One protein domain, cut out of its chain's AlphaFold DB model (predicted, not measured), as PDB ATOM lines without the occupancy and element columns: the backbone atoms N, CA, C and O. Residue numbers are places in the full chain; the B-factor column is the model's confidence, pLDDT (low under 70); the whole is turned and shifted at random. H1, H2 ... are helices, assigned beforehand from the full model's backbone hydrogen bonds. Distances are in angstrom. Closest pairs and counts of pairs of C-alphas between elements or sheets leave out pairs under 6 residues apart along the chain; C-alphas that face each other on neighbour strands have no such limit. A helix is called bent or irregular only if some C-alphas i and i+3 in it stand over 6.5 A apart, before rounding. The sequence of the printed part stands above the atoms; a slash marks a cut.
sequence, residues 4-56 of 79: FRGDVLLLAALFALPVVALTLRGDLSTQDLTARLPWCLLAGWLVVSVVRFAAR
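AT A GLANCE: This is residues 4 to 56 of the 79 residues of an uncharacterized protein of Modestobacter sp. CPCC 205119 (UniProt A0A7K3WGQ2). Two long helices form a flat, narrow U: H1 runs one way, a tight link turns the chain, and H2 runs back beside it across a slim gap. The turn end of the U, residues 20 to 39, stands free. The printed part has 53 residues with two named helices, H1 then H2, no named strand, and is all helix. It is loose, with a radius of gyration of the C-alphas of 13.1 A, and spans 37 by 19 by 7 A.

HOW THE PARTS SIT: H1, residues 4 to 24, and H2, residues 30 to 54, are near each other, with 9 pairs of C-alphas within 10 A and the closest 8.1 A apart. H1 has a kink of 28 degrees near residue 18, and H2 one of 38 degrees near residue 37. H2 is only just irregular: C-alphas 35 and 38 are 6.8 A apart. Of the O i to N i+4 pairs, 15 of 17 in H1 and 19 of 21 in H2 are within hydrogen-bond range.

IN THESE COORDINATES: H1 begins at C-alpha 4 (64.058, -36.515, -21.096) and is 29.9 A long. H2 ends at C-alpha 54 (55.844, -30.900, -27.293) and is 34.8 A long.

THE WHOLE: The farthest C-alphas, Phe 4 and Gln 31, are 38.6 A apart. The printed part has no cut. Mean pLDDT of the printed part is 70.6; residues 22 to 33 are among those under 70.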
ATOM      1  N   PHE A   4      65.488 -36.321 -21.350       59.47
ATOM      2  CA  PHE A   4      64.058 -36.515 -21.096       59.47
ATOM      3  C   PHE A   4      63.705 -36.951 -19.665       59.47
ATOM      4  O   PHE A   4      62.614 -36.644 -19.194       59.47
ATOM      5  N   ARG A   5      64.586 -37.666 -18.946       63.66
ATOM      6  CA  ARG A   5      64.282 -38.096 -17.565       63.66
ATOM      7  C   ARG A   5      64.219 -36.912 -16.596       63.66
ATOM      8  O   ARG A   5      63.464 -36.991 -15.633       63.66
ATOM      9  N   GLY A   6      64.993 -35.853 -16.847       68.56
ATOM     10  CA  GLY A   6      64.994 -34.643 -16.022       68.56
ATOM     11  C   GLY A   6      63.703 -33.845 -16.180       68.56
ATOM     12  O   GLY A   6      63.052 -33.540 -15.184       68.56
ATOM     13  N   ASP A   7      63.286 -33.603 -17.426       67.94
ATOM     14  CA  ASP A   7      62.033 -32.902 -17.732       67.94
ATOM     15  C   ASP A   7      60.806 -33.640 -17.194       67.94
ATOM     16  O   ASP A   7      59.942 -33.032 -16.573       67.94
ATOM     17  N   VAL A   8      60.735 -34.966 -17.347       73.25
ATOM     18  CA  VAL A   8      59.592 -35.751 -16.846       73.25
ATOM     19  C   VAL A   8      59.470 -35.670 -15.324       73.25
ATOM     20  O   VAL A   8      58.359 -35.533 -14.814       73.25
ATOM     21  N   LEU A   9      60.590 -35.723 -14.594       78.38
ATOM     22  CA  LEU A   9      60.579 -35.551 -13.138       78.38
ATOM     23  C   LEU A   9      60.154 -34.134 -12.740       78.38
ATOM     24  O   LEU A   9      59.367 -33.982 -11.807       78.38
ATOM     25  N   LEU A  10      60.644 -33.111 -13.448       77.38
ATOM     26  CA  LEU A  10      60.294 -31.713 -13.189       77.38
ATOM     27  C   LEU A  10      58.802 -31.456 -13.450       77.38
ATOM     28  O   LEU A  10      58.125 -30.845 -12.626       77.38
ATOM     29  N   LEU A  11      58.274 -31.979 -14.556       73.19
ATOM     30  CA  LEU A  11      56.859 -31.890 -14.903       73.19
ATOM     31  C   LEU A  11      55.982 -32.640 -13.898       73.19
ATOM     32  O   LEU A  11      54.960 -32.106 -13.476       73.19
ATOM     33  N   ALA A  12      56.382 -33.847 -13.490       75.19
ATOM     34  CA  ALA A  12      55.666 -34.615 -12.476       75.19
ATOM     35  C   ALA A  12      55.654 -33.886 -11.122       75.19
ATOM     36  O   ALA A  12      54.614 -33.830 -10.466       75.19
ATOM     37  N   ALA A  13      56.774 -33.270 -10.729       77.69
ATOM     38  CA  ALA A  13      56.865 -32.471  -9.509       77.69
ATOM     39  C   ALA A  13      55.986 -31.209  -9.574       77.69
ATOM     40  O   ALA A  13      55.273 -30.901  -8.618       77.69
ATOM     41  N   LEU A  14      55.972 -30.517 -10.718       78.06
ATOM     42  CA  LEU A  14      55.130 -29.341 -10.937       78.06
ATOM     43  C   LEU A  14      53.634 -29.694 -10.911       78.06
ATOM     44  O   LEU A  14      52.829 -28.917 -10.403       78.06
ATOM     45  N   PHE A  15      53.268 -30.881 -11.399       68.31
ATOM     46  CA  PHE A  15      51.901 -31.402 -11.328       68.31
ATOM     47  C   PHE A  15      51.489 -31.895  -9.942       68.31
ATOM     48  O   PHE A  15      50.311 -31.832  -9.592       68.31
ATOM     49  N   ALA A  16      52.438 -32.390  -9.148       73.94
ATOM     50  CA  ALA A  16      52.175 -32.811  -7.779       73.94
ATOM     51  C   ALA A  16      51.855 -31.613  -6.870       73.94
ATOM     52  O   ALA A  16      51.042 -31.749  -5.959       73.94
ATOM     53  N   LEU A  17      52.424 -30.431  -7.141       73.44
ATOM     54  CA  LEU A  17      52.194 -29.208  -6.363       73.44
ATOM     55  C   LEU A  17      50.710 -28.829  -6.180       73.44
ATOM     56  O   LEU A  17      50.300 -28.656  -5.034       73.44
ATOM     57  N   PRO A  18      49.884 -28.692  -7.239       64.31
ATOM     58  CA  PRO A  18      48.476 -28.329  -7.090       64.31
ATOM     59  C   PRO A  18      47.671 -29.405  -6.363       64.31
ATOM     60  O   PRO A  18      46.789 -29.064  -5.579       64.31
ATOM     61  N   VAL A  19      47.997 -30.686  -6.568       68.69
ATOM     62  CA  VAL A  19      47.359 -31.796  -5.847       68.69
ATOM     63  C   VAL A  19      47.685 -31.694  -4.361       68.69
ATOM     64  O   VAL A  19      46.770 -31.627  -3.551       68.69
ATOM     65  N   VAL A  20      48.966 -31.574  -4.007       70.50
ATOM     66  CA  VAL A  20      49.439 -31.430  -2.620       70.50
ATOM     67  C   VAL A  20      48.875 -30.170  -1.959       70.50
ATOM     68  O   VAL A  20      48.477 -30.222  -0.798       70.50
ATOM     69  N   ALA A  21      48.778 -29.055  -2.686       71.50
ATOM     70  CA  ALA A  21      48.173 -27.820  -2.191       71.50
ATOM     71  C   ALA A  21      46.670 -27.980  -1.902       71.50
ATOM     72  O   ALA A  21      46.190 -27.451  -0.898       71.50
ATOM     73  N   LEU A  22      45.934 -28.725  -2.736       63.88
ATOM     74  CA  LEU A  22      44.529 -29.064  -2.487       63.88
ATOM     75  C   LEU A  22      44.377 -29.965  -1.256       63.88
ATOM     76  O   LEU A  22      43.499 -29.720  -0.431       63.88
ATOM     77  N   THR A  23      45.251 -30.965  -1.096       66.06
ATOM     78  CA  THR A  23      45.220 -31.881   0.054       66.06
ATOM     79  C   THR A  23      45.569 -31.165   1.360       66.06
ATOM     80  O   THR A  23      44.912 -31.380   2.374       66.06
ATOM     81  N   LEU A  24      46.574 -30.280   1.338       67.69
ATOM     82  CA  LEU A  24      47.005 -29.492   2.501       67.69
ATOM     83  C   LEU A  24      45.977 -28.445   2.925       67.69
ATOM     84  O   LEU A  24      45.910 -28.097   4.101       67.69
ATOM     85  N   ARG A  25      45.173 -27.935   1.987       68.00
ATOM     86  CA  ARG A  25      44.133 -26.947   2.287       68.00
ATOM     87  C   ARG A  25      42.959 -27.555   3.065       68.00
ATOM     88  O   ARG A  25      42.175 -26.798   3.622       68.00
ATOM     89  N   GLY A  26      42.849 -28.887   3.136       58.91
ATOM     90  CA  GLY A  26      41.825 -29.585   3.923       58.91
ATOM     91  C   GLY A  26      40.384 -29.345   3.451       58.91
ATOM     92  O   GLY A  26      39.445 -29.826   4.074       58.91
ATOM     93  N   ASP A  27      40.208 -28.626   2.344       55.28
ATOM     94  CA  ASP A  27      38.929 -28.120   1.848       55.28
ATOM     95  C   ASP A  27      38.371 -29.043   0.755       55.28
ATOM     96  O   ASP A  27      38.142 -28.672  -0.396       55.28
ATOM     97  N   LEU A  28      38.244 -30.322   1.112       55.91
ATOM     98  CA  LEU A  28      37.668 -31.367   0.266       55.91
ATOM     99  C   LEU A  28      36.168 -31.508   0.560       55.91
ATOM    100  O   LEU A  28      35.675 -32.597   0.846       55.91
ATOM    101  N   SER A  29      35.424 -30.399   0.510       65.88
ATOM    102  CA  SER A  29      33.961 -30.457   0.488       65.88
ATOM    103  C   SER A  29      33.486 -31.027  -0.854       65.88
ATOM    104  O   SER A  29      33.983 -30.656  -1.918       65.88
ATOM    105  N   THR A  30      32.492 -31.918  -0.835       64.25
ATOM    106  CA  THR A  30      31.923 -32.565  -2.035       64.25
ATOM    107  C   THR A  30      31.424 -31.550  -3.072       64.25
ATOM    108  O   THR A  30      31.448 -31.807  -4.279       64.25
ATOM    109  N   GLN A  31      31.000 -30.373  -2.610       66.56
ATOM    110  CA  GLN A  31      30.532 -29.284  -3.464       66.56
ATOM    111  C   GLN A  31      31.690 -28.562  -4.175       66.56
ATOM    112  O   GLN A  31      31.591 -28.255  -5.361       66.56
ATOM    113  N   ASP A  32      32.819 -28.365  -3.492       64.88
ATOM    114  CA  ASP A  32      34.029 -27.810  -4.110       64.88
ATOM    115  C   ASP A  32      34.689 -28.819  -5.052       64.88
ATOM    116  O   ASP A  32      35.193 -28.444  -6.109       64.88
ATOM    117  N   LEU A  33      34.610 -30.116  -4.742       66.50
ATOM    118  CA  LEU A  33      35.002 -31.175  -5.667       66.50
ATOM    119  C   LEU A  33      34.134 -31.137  -6.930       66.50
ATOM    120  O   LEU A  33      34.655 -31.003  -8.025       66.50
ATOM    121  N   THR A  34      32.811 -31.167  -6.833       71.81
ATOM    122  CA  THR A  34      31.963 -31.155  -8.044       71.81
ATOM    123  C   THR A  34      32.123 -29.890  -8.898       71.81
ATOM    124  O   THR A  34      32.060 -29.985 -10.124       71.81
ATOM    125  N   ALA A  35      32.414 -28.735  -8.291       76.75
ATOM    126  CA  ALA A  35      32.659 -27.490  -9.019       76.75
ATOM    127  C   ALA A  35      34.087 -27.373  -9.593       76.75
ATOM    128  O   ALA A  35      34.266 -26.925 -10.727       76.75
ATOM    129  N   ARG A  36      35.120 -27.763  -8.832       69.38
ATOM    130  CA  ARG A  36      36.533 -27.537  -9.195       69.38
ATOM    131  C   ARG A  36      37.221 -28.756  -9.784       69.38
ATOM    132  O   ARG A  36      38.136 -28.586 -10.584       69.38
ATOM    133  N   LEU A  37      36.810 -29.967  -9.413       70.88
ATOM    134  CA  LEU A  37      37.380 -31.219  -9.911       70.88
ATOM    135  C   LEU A  37      37.292 -31.340 -11.437       70.88
ATOM    136  O   LEU A  37      38.329 -31.654 -12.016       70.88
ATOM    137  N   PRO A  38      36.167 -31.046 -12.129       78.19
ATOM    138  CA  PRO A  38      36.148 -31.109 -13.591       78.19
ATOM    139  C   PRO A  38      37.105 -30.090 -14.213       78.19
ATOM    140  O   PRO A  38      37.765 -30.403 -15.199       78.19
ATOM    141  N   TRP A  39      37.248 -28.906 -13.606       74.56
ATOM    142  CA  TRP A  39      38.186 -27.884 -14.072       74.56
ATOM    143  C   TRP A  39      39.648 -28.277 -13.827       74.56
ATOM    144  O   TRP A  39      40.486 -28.097 -14.706       74.56
ATOM    145  N   CYS A  40      39.954 -28.887 -12.680       71.75
ATOM    146  CA  CYS A  40      41.273 -29.458 -12.393       71.75
ATOM    147  C   CYS A  40      41.603 -30.621 -13.328       71.75
ATOM    148  O   CYS A  40      42.735 -30.720 -13.793       71.75
ATOM    149  N   LEU A  41      40.632 -31.482 -13.633       74.88
ATOM    150  CA  LEU A  41      40.814 -32.594 -14.562       74.88
ATOM    151  C   LEU A  41      41.046 -32.081 -15.987       74.88
ATOM    152  O   LEU A  41      41.935 -32.578 -16.673       74.88
ATOM    153  N   LEU A  42      40.297 -31.055 -16.407       77.44
ATOM    154  CA  LEU A  42      40.479 -30.375 -17.689       77.44
ATOM    155  C   LEU A  42      41.841 -29.699 -17.781       77.44
ATOM    156  O   LEU A  42      42.542 -29.918 -18.761       77.44
ATOM    157  N   ALA A  43      42.244 -28.928 -16.767       72.56
ATOM    158  CA  ALA A  43      43.566 -28.311 -16.707       72.56
ATOM    159  C   ALA A  43      44.669 -29.379 -16.728       72.56
ATOM    160  O   ALA A  43      45.641 -29.257 -17.474       72.56
ATOM    161  N   GLY A  44      44.461 -30.467 -15.985       72.25
ATOM    162  CA  GLY A  44      45.315 -31.645 -15.985       72.25
ATOM    163  C   GLY A  44      45.503 -32.223 -17.388       72.25
ATOM    164  O   GLY A  44      46.620 -32.390 -17.879       72.25
ATOM    165  N   TRP A  45      44.389 -32.459 -18.073       75.12
ATOM    166  CA  TRP A  45      44.350 -32.995 -19.427       75.12
ATOM    167  C   TRP A  45      44.943 -32.037 -20.471       75.12
ATOM    168  O   TRP A  45      45.647 -32.481 -21.382       75.12
ATOM    169  N   LEU A  46      44.717 -30.727 -20.326       75.00
ATOM    170  CA  LEU A  46      45.265 -29.682 -21.196       75.00
ATOM    171  C   LEU A  46      46.791 -29.677 -21.136       75.00
ATOM    172  O   LEU A  46      47.443 -29.737 -22.178       75.00
ATOM    173  N   VAL A  47      47.369 -29.691 -19.933       75.56
ATOM    174  CA  VAL A  47      48.828 -29.712 -19.792       75.56
ATOM    175  C   VAL A  47      49.403 -31.042 -20.283       75.56
ATOM    176  O   VAL A  47      50.370 -31.020 -21.040       75.56
ATOM    177  N   VAL A  48      48.792 -32.194 -19.969       73.69
ATOM    178  CA  VAL A  48      49.229 -33.498 -20.518       73.69
ATOM    179  C   VAL A  48      49.208 -33.492 -22.049       73.69
ATOM    180  O   VAL A  48      50.130 -34.005 -22.681       73.69
ATOM    181  N   SER A  49      48.194 -32.878 -22.658       77.00
ATOM    182  CA  SER A  49      48.086 -32.753 -24.113       77.00
ATOM    183  C   SER A  49      49.181 -31.865 -24.699       77.00
ATOM    184  O   SER A  49      49.792 -32.252 -25.695       77.00
ATOM    185  N   VAL A  50      49.480 -30.725 -24.068       74.56
ATOM    186  CA  VAL A  50      50.566 -29.816 -24.479       74.56
ATOM    187  C   VAL A  50      51.925 -30.496 -24.351       74.56
ATOM    188  O   VAL A  50      52.716 -30.462 -25.287       74.56
ATOM    189  N   VAL A  51      52.180 -31.176 -23.236       75.75
ATOM    190  CA  VAL A  51      53.430 -31.910 -23.002       75.75
ATOM    191  C   VAL A  51      53.578 -33.039 -24.005       75.75
ATOM    192  O   VAL A  51      54.625 -33.177 -24.626       75.75
ATOM    193  N   ARG A  52      52.523 -33.830 -24.225       74.00
ATOM    194  CA  ARG A  52      52.525 -34.893 -25.233       74.00
ATOM    195  C   ARG A  52      52.705 -34.331 -26.638       74.00
ATOM    196  O   ARG A  52      53.285 -35.015 -27.467       74.00
ATOM    197  N   PHE A  53      52.214 -33.129 -26.922       71.81
ATOM    198  CA  PHE A  53      52.436 -32.456 -28.196       71.81
ATOM    199  C   PHE A  53      53.888 -31.984 -28.342       71.81
ATOM    200  O   PHE A  53      54.507 -32.276 -29.358       71.81
ATOM    201  N   ALA A  54      54.452 -31.348 -27.315       75.38
ATOM    202  CA  ALA A  54      55.844 -30.900 -27.293       75.38
ATOM    203  C   ALA A  54      56.844 -32.072 -27.311       75.38
ATOM    204  O   ALA A  54      57.905 -31.978 -27.916       75.38
ATOM    205  N   ALA A  55      56.485 -33.194 -26.683       70.62
ATOM    206  CA  ALA A  55      57.288 -34.409 -26.624       70.62
ATOM    207  C   ALA A  55      57.058 -35.360 -27.808       70.62
ATOM    208  O   ALA A  55      57.685 -36.419 -27.841       70.62
ATOM    209  N   ARG A  56      56.175 -35.037 -28.771       67.50
ATOM    210  CA  ARG A  56      56.092 -35.802 -30.025       67.50
ATOM    211  C   ARG A  56      57.429 -35.640 -30.748       67.50
ATOM    212  O   ARG A  56      57.729 -34.531 -31.190       67.50
TER     213      ARG A  56